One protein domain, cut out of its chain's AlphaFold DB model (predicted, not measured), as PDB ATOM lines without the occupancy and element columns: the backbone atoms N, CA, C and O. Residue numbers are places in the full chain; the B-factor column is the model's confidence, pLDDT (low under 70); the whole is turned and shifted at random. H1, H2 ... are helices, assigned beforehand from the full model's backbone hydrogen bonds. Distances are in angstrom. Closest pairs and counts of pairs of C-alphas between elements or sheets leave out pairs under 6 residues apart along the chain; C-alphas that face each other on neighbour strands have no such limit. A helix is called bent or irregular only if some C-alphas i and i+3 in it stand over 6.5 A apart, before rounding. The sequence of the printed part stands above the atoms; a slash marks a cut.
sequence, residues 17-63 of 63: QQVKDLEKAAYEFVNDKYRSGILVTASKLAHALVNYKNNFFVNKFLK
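What this domain is: This is residues 17 to 63 of the 63 residues of an uncharacterized protein of uncultured Bacteroides sp (UniProt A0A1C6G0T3). Three helices make three unequal sides of an open frame: H1 is the long arm, H2 runs along the base, and the short H3 turns off from the far end of that base, with an empty middle between the two arms. No helix touches another, and residues 17 to 28 of H1 stick out free as the end of the long arm, while residues 50 to 57 stand free around the corner between H2 and H3. The printed part has 47 residues with three named helices, in the order H1, H2, H3 along the chain, and no named strand. The class is all helix, and 36 of the 47 printed residues are in the named helices. The whole is loose, with a radius of gyration of the C-alphas of 12.3 A, and its outline is flat, with spans of 30 by 29 by 16 A.

How they stand to each other: The longest helix is H1, residues 17 to 35, and it touches no helix. It is joined by a short link of 6 residues, Ser 36 to Thr 41, to H2, residues 42 to 52. H1 and H2 follow each other in the chain, yet they are apart: no C-alpha of the one is within 8 A of the other. Beyond H2, a tight link of 3 residues, Lys 53 to Asn 55, leads to H3, residues 56 to 61. H2 and H3 are close but not clearly touching, with 1 pair of C-alphas within 8 A. Their closest C-alphas, those of Tyr 52 and Val 58, are 7.0 A apart. The centres of H2 and H3 are 15.8 A apart. The lines of H2 and H3 are about perpendicular, at 75 degrees. H1 and H3 are apart, with no C-alpha of the one within 8 A of the other. No two helices form a hairpin. In the backbones of H1, H2 and H3, every O i to N i+4 pair is within hydrogen-bond range, and no helix is bent or irregular.

Where its parts are: H1 has 19 residues, Gln 17 to Arg 35, and measures 26.6 A from first to last C-alpha. It begins with C-alpha 17 at (12.014, 22.553, -11.836) and ends with C-alpha 35 at (-3.403, 36.467, -28.461); from the one to the other x falls, y rises and z falls. H2 has 11 residues, Ala 42 to Tyr 52, and measures 15.3 A. It begins with C-alpha 42 at (-10.599, 21.259, -23.848), and toward C-alpha 52 x rises while y and z fall. H3 has 6 residues, Phe 56 to Phe 61, and measures 8.8 A. Its last C-alpha, 61, is at (10.567, 14.556, -28.809), and from C-alpha 56 to this point x, y and z rise.

The domain as a whole: The two C-alphas farthest apart, those of Gly 37 and Lys 63, are 32.2 A from each other. The C-alphas of the first and last printed residues, Gln 17 and Lys 63, are 19.3 A apart. The printed part has no cut, and Lys 63 is also the last residue of the full chain of 63 residues. Of the two links, H2 to H3 is tight and H1 to H2 is short; no link is long. After H3 the printed part ends with Leu 62 and Lys 63. The mean pLDDT of the printed part of this model is 91.1, and no printed residue is under 70. The mean pLDDT is 95 for H1, 92 for H2 and 82 for H3.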
ATOM      1  N   GLN A  17      11.775  21.495 -10.858       97.00
ATOM      2  CA  GLN A  17      12.014  22.553 -11.836       97.00
ATOM      3  C   GLN A  17      11.473  22.151 -13.211       97.00
ATOM      4  O   GLN A  17      10.792  22.957 -13.845       97.00
ATOM      5  N   GLN A  18      11.655  20.893 -13.624       96.38
ATOM      6  CA  GLN A  18      11.073  20.362 -14.862       96.38
ATOM      7  C   GLN A  18       9.540  20.493 -14.887       96.38
ATOM      8  O   GLN A  18       8.953  20.833 -15.916       96.38
ATOM      9  N   VAL A  19       8.875  20.279 -13.744       95.44
ATOM     10  CA  VAL A  19       7.416  20.444 -13.631       95.44
ATOM     11  C   VAL A  19       7.019  21.915 -13.786       95.44
ATOM     12  O   VAL A  19       6.078  22.217 -14.521       95.44
ATOM     13  N   LYS A  20       7.753  22.840 -13.154       96.12
ATOM     14  CA  LYS A  20       7.515  24.291 -13.284       96.12
ATOM     15  C   LYS A  20       7.705  24.775 -14.718       96.12
ATOM     16  O   LYS A  20       6.901  25.570 -15.208       96.12
ATOM     17  N   ASP A  21       8.730  24.276 -15.399       96.56
ATOM     18  CA  ASP A  21       9.009  24.621 -16.791       96.56
ATOM     19  C   ASP A  21       7.905  24.099 -17.723       96.56
ATOM     20  O   ASP A  21       7.447  24.833 -18.604       96.56
ATOM     21  N   LEU A  22       7.397  22.882 -17.486       94.88
ATOM     22  CA  LEU A  22       6.246  22.336 -18.209       94.88
ATOM     23  C   LEU A  22       4.974  23.168 -17.983       94.88
ATOM     24  O   LEU A  22       4.279  23.498 -18.947       94.88
ATOM     25  N   GLU A  23       4.656  23.513 -16.731       94.56
ATOM     26  CA  GLU A  23       3.486  24.341 -16.412       94.56
ATOM     27  C   GLU A  23       3.567  25.704 -17.108       94.56
ATOM     28  O   GLU A  23       2.588  26.153 -17.717       94.56
ATOM     29  N   LYS A  24       4.746  26.336 -17.078       95.81
ATOM     30  CA  LYS A  24       5.003  27.603 -17.763       95.81
ATOM     31  C   LYS A  24       4.811  27.473 -19.275       95.81
ATOM     32  O   LYS A  24       4.066  28.265 -19.850       95.81
ATOM     33  N   ALA A  25       5.405  26.460 -19.905       95.69
ATOM     34  CA  ALA A  25       5.285  26.238 -21.345       95.69
ATOM     35  C   ALA A  25       3.828  25.992 -21.777       95.69
ATOM     36  O   ALA A  25       3.373  26.531 -22.790       95.69
ATOM     37  N   ALA A  26       3.063  25.223 -20.995       93.69
ATOM     38  CA  ALA A  26       1.645  24.988 -21.259       93.69
ATOM     39  C   ALA A  26       0.819  26.283 -21.156       93.69
ATOM     40  O   ALA A  26      -0.044  26.543 -22.000       93.69
ATOM     41  N   TYR A  27       1.095  27.107 -20.143       93.06
ATOM     42  CA  TYR A  27       0.433  28.396 -19.954       93.06
ATOM     43  C   TYR A  27       0.740  29.379 -21.093       93.06
ATOM     44  O   TYR A  27      -0.177  29.976 -21.664       93.06
ATOM     45  N   GLU A  28       2.015  29.512 -21.462       96.19
ATOM     46  CA  GLU A  28       2.464  30.364 -22.567       96.19
ATOM     47  C   GLU A  28       1.834  29.929 -23.893       96.19
ATOM     48  O   GLU A  28       1.259  30.760 -24.593       96.19
ATOM     49  N   PHE A  29       1.801  28.622 -24.182       94.25
ATOM     50  CA  PHE A  29       1.135  28.089 -25.371       94.25
ATOM     51  C   PHE A  29      -0.335  28.525 -25.463       94.25
ATOM     52  O   PHE A  29      -0.776  29.001 -26.512       94.25
ATOM     53  N   VAL A  30      -1.110  28.384 -24.382       93.62
ATOM     54  CA  VAL A  30      -2.530  28.777 -24.375       93.62
ATOM     55  C   VAL A  30      -2.683  30.282 -24.593       93.62
ATOM     56  O   VAL A  30      -3.520  30.703 -25.398       93.62
ATOM     57  N   ASN A  31      -1.862  31.089 -23.921       93.88
ATOM     58  CA  ASN A  31      -1.900  32.542 -24.037       93.88
ATOM     59  C   ASN A  31      -1.506  33.044 -25.427       93.88
ATOM     60  O   ASN A  31      -2.165  33.938 -25.953       93.88
ATOM     61  N   ASP A  32      -0.482  32.470 -26.048       96.12
ATOM     62  CA  ASP A  32      -0.039  32.867 -27.385       96.12
ATOM     63  C   ASP A  32      -1.087  32.536 -28.446       96.12
ATOM     64  O   ASP A  32      -1.364  33.342 -29.343       96.12
ATOM     65  N   LYS A  33      -1.749  31.378 -28.318       94.62
ATOM     66  CA  LYS A  33      -2.900  31.050 -29.165       94.62
ATOM     67  C   LYS A  33      -4.049  32.021 -28.936       94.62
ATOM     68  O   LYS A  33      -4.591  32.529 -29.917       94.62
ATOM     69  N   TYR A  34      -4.356  32.355 -27.684       92.38
ATOM     70  CA  TYR A  34      -5.397  33.328 -27.369       92.38
ATOM     71  C   TYR A  34      -5.106  34.712 -27.970       92.38
ATOM     72  O   TYR A  34      -5.972  35.286 -28.628       92.38
ATOM     73  N   ARG A  35      -3.868  35.210 -27.838       94.19
ATOM     74  CA  ARG A  35      -3.403  36.467 -28.461       94.19
ATOM     75  C   ARG A  35      -3.516  36.446 -29.985       94.19
ATOM     76  O   ARG A  35      -3.763  37.481 -30.590       94.19
ATOM     77  N   SER A  36      -3.398  35.267 -30.590       94.75
ATOM     78  CA  SER A  36      -3.581  35.046 -32.030       94.75
ATOM     79  C   SER A  36      -5.054  34.862 -32.441       94.75
ATOM     80  O   SER A  36      -5.329  34.438 -33.560       94.75
ATOM     81  N   GLY A  37      -6.013  35.112 -31.542       93.44
ATOM     82  CA  GLY A  37      -7.448  34.934 -31.792       93.44
ATOM     83  C   GLY A  37      -7.928  33.477 -31.736       93.44
ATOM     84  O   GLY A  37      -9.074  33.186 -32.079       93.44
ATOM     85  N   ILE A  38      -7.079  32.544 -31.298       93.75
ATOM     86  CA  ILE A  38      -7.391  31.116 -31.221       93.75
ATOM     87  C   ILE A  38      -7.681  30.736 -29.770       93.75
ATOM     88  O   ILE A  38      -6.781  30.598 -28.944       93.75
ATOM     89  N   LEU A  39      -8.952  30.471 -29.465       91.94
ATOM     90  CA  LEU A  39      -9.333  29.917 -28.169       91.94
ATOM     91  C   LEU A  39      -8.997  28.418 -28.099       91.94
ATOM     92  O   LEU A  39      -9.606  27.600 -28.805       91.94
ATOM     93  N   VAL A  40      -8.059  28.062 -27.217       92.75
ATOM     94  CA  VAL A  40      -7.736  26.670 -26.876       92.75
ATOM     95  C   VAL A  40      -8.833  26.123 -25.967       92.75
ATOM     96  O   VAL A  40      -8.948  26.498 -24.804       92.75
ATOM     97  N   THR A  41      -9.677  25.247 -26.511       94.44
ATOM     98  CA  THR A  41     -10.742  24.578 -25.754       94.44
ATOM     99  C   THR A  41     -10.306  23.171 -25.361       94.44
ATOM    100  O   THR A  41      -9.507  22.551 -26.067       94.44
ATOM    101  N   ALA A  42     -10.878  22.630 -24.281       92.88
ATOM    102  CA  ALA A  42     -10.599  21.259 -23.848       92.88
ATOM    103  C   ALA A  42     -10.838  20.232 -24.974       92.88
ATOM    104  O   ALA A  42     -10.000  19.366 -25.202       92.88
ATOM    105  N   SER A  43     -11.925  20.380 -25.744       94.62
ATOM    106  CA  SER A  43     -12.233  19.502 -26.881       94.62
ATOM    107  C   SER A  43     -11.186  19.571 -27.998       94.62
ATOM    108  O   SER A  43     -10.732  18.535 -28.476       94.62
ATOM    109  N   LYS A  44     -10.753  20.776 -28.391       93.88
ATOM    110  CA  LYS A  44      -9.738  20.964 -29.439       93.88
ATOM    111  C   LYS A  44      -8.380  20.416 -29.012       93.88
ATOM    112  O   LYS A  44      -7.720  19.756 -29.811       93.88
ATOM    113  N   LEU A  45      -7.980  20.667 -27.764       92.94
ATOM    114  CA  LEU A  45      -6.718  20.163 -27.230       92.94
ATOM    115  C   LEU A  45      -6.732  18.632 -27.133       92.94
ATOM    116  O   LEU A  45      -5.790  17.991 -27.585       92.94
ATOM    117  N   ALA A  46      -7.826  18.038 -26.644       93.50
ATOM    118  CA  ALA A  46      -7.989  16.586 -26.606       93.50
ATOM    119  C   ALA A  46      -7.917  15.961 -28.010       93.50
ATOM    120  O   ALA A  46      -7.187  14.995 -28.215       93.50
ATOM    121  N   HIS A  47      -8.610  16.542 -28.996       93.88
ATOM    122  CA  HIS A  47      -8.547  16.073 -30.384       93.88
ATOM    123  C   HIS A  47      -7.131  16.167 -30.959       93.88
ATOM    124  O   HIS A  47      -6.680  15.235 -31.621       93.88
ATOM    125  N   ALA A  48      -6.412  17.260 -30.689       91.50
ATOM    126  CA  ALA A  48      -5.024  17.397 -31.111       91.50
ATOM    127  C   ALA A  48      -4.149  16.293 -30.494       91.50
ATOM    128  O   ALA A  48      -3.462  15.585 -31.224       91.50
ATOM    129  N   LEU A  49      -4.230  16.070 -29.181       89.75
ATOM    130  CA  LEU A  49      -3.461  15.015 -28.515       89.75
ATOM    131  C   LEU A  49      -3.769  13.627 -29.097       89.75
ATOM    132  O   LEU A  49      -2.848  12.871 -29.384       89.75
ATOM    133  N   VAL A  50      -5.039  13.298 -29.352       91.00
ATOM    134  CA  VAL A  50      -5.428  11.999 -29.934       91.00
ATOM    135  C   VAL A  50      -4.925  11.832 -31.367       91.00
ATOM    136  O   VAL A  50      -4.445  10.754 -31.714       91.00
ATOM    137  N   ASN A  51      -5.008  12.878 -32.189       90.56
ATOM    138  CA  ASN A  51      -4.609  12.808 -33.594       90.56
ATOM    139  C   ASN A  51      -3.086  12.822 -33.767       90.56
ATOM    140  O   ASN A  51      -2.567  12.221 -34.706       90.56
ATOM    141  N   TYR A  52      -2.365  13.479 -32.856       89.00
ATOM    142  CA  TYR A  52      -0.916  13.639 -32.942       89.00
ATOM    143  C   TYR A  52      -0.121  12.723 -31.998       89.00
ATOM    144  O   TYR A  52       1.094  12.664 -32.147       89.00
ATOM    145  N   LYS A  53      -0.744  11.935 -31.105       83.25
ATOM    146  CA  LYS A  53      -0.010  10.982 -30.233       83.25
ATOM    147  C   LYS A  53       0.828   9.958 -31.005       83.25
ATOM    148  O   LYS A  53       1.856   9.509 -30.524       83.25
ATOM    149  N   ASN A  54       0.395   9.594 -32.212       83.88
ATOM    150  CA  ASN A  54       1.114   8.661 -33.083       83.88
ATOM    151  C   ASN A  54       2.009   9.385 -34.101       83.88
ATOM    152  O   ASN A  54       2.616   8.743 -34.956       83.88
ATOM    153  N   ASN A  55       2.077  10.718 -34.050       87.56
ATOM    154  CA  ASN A  55       2.917  11.484 -34.951       87.56
ATOM    155  C   ASN A  55       4.393  11.201 -34.642       87.56
ATOM    156  O   ASN A  55       4.824  11.245 -33.489       87.56
ATOM    157  N   PHE A  56       5.172  10.928 -35.689       80.94
ATOM    158  CA  PHE A  56       6.592  10.604 -35.574       80.94
ATOM    159  C   PHE A  56       7.384  11.661 -34.793       80.94
ATOM    160  O   PHE A  56       8.204  11.306 -33.951       80.94
ATOM    161  N   PHE A  57       7.121  12.949 -35.029       75.56
ATOM    162  CA  PHE A  57       7.830  14.032 -34.352       75.56
ATOM    163  C   PHE A  57       7.497  14.078 -32.863       75.56
ATOM    164  O   PHE A  57       8.415  14.164 -32.055       75.56
ATOM    165  N   VAL A  58       6.221  13.934 -32.491       82.69
ATOM    166  CA  VAL A  58       5.800  13.884 -31.079       82.69
ATOM    167  C   VAL A  58       6.514  12.743 -30.354       82.69
ATOM    168  O   VAL A  58       7.157  12.969 -29.337       82.69
ATOM    169  N   ASN A  59       6.515  11.542 -30.933       84.31
ATOM    170  CA  ASN A  59       7.213  10.395 -30.352       84.31
ATOM    171  C   ASN A  59       8.734  10.563 -30.302       84.31
ATOM    172  O   ASN A  59       9.368  10.024 -29.405       84.31
ATOM    173  N   LYS A  60       9.334  11.285 -31.252       83.56
ATOM    174  CA  LYS A  60      10.771  11.573 -31.239       83.56
ATOM    175  C   LYS A  60      11.153  12.570 -30.143       83.56
ATOM    176  O   LYS A  60      12.230  12.430 -29.589       83.56
ATOM    177  N   PHE A  61      10.307  13.560 -29.855       83.06
ATOM    178  CA  PHE A  61      10.567  14.556 -28.809       83.06
ATOM    179  C   PHE A  61      10.255  14.056 -27.393       83.06
ATOM    180  O   PHE A  61      10.744  14.642 -26.436       83.06
ATOM    181  N   LEU A  62       9.430  13.013 -27.259       84.38
ATOM    182  CA  LEU A  62       9.072  12.406 -25.970       84.38
ATOM    183  C   LEU A  62       9.932  11.187 -25.592       84.38
ATOM    184  O   LEU A  62       9.750  10.646 -24.504       84.38
ATOM    185  N   LYS A  63      10.798  10.720 -26.499       73.75
ATOM    186  CA  LYS A  63      11.796   9.673 -26.239       73.75
ATOM    187  C   LYS A  63      13.094  10.294 -25.759       73.75
ATOM    188  O   LYS A  63      13.730   9.646 -24.906       73.75
TER     189      LYS A  63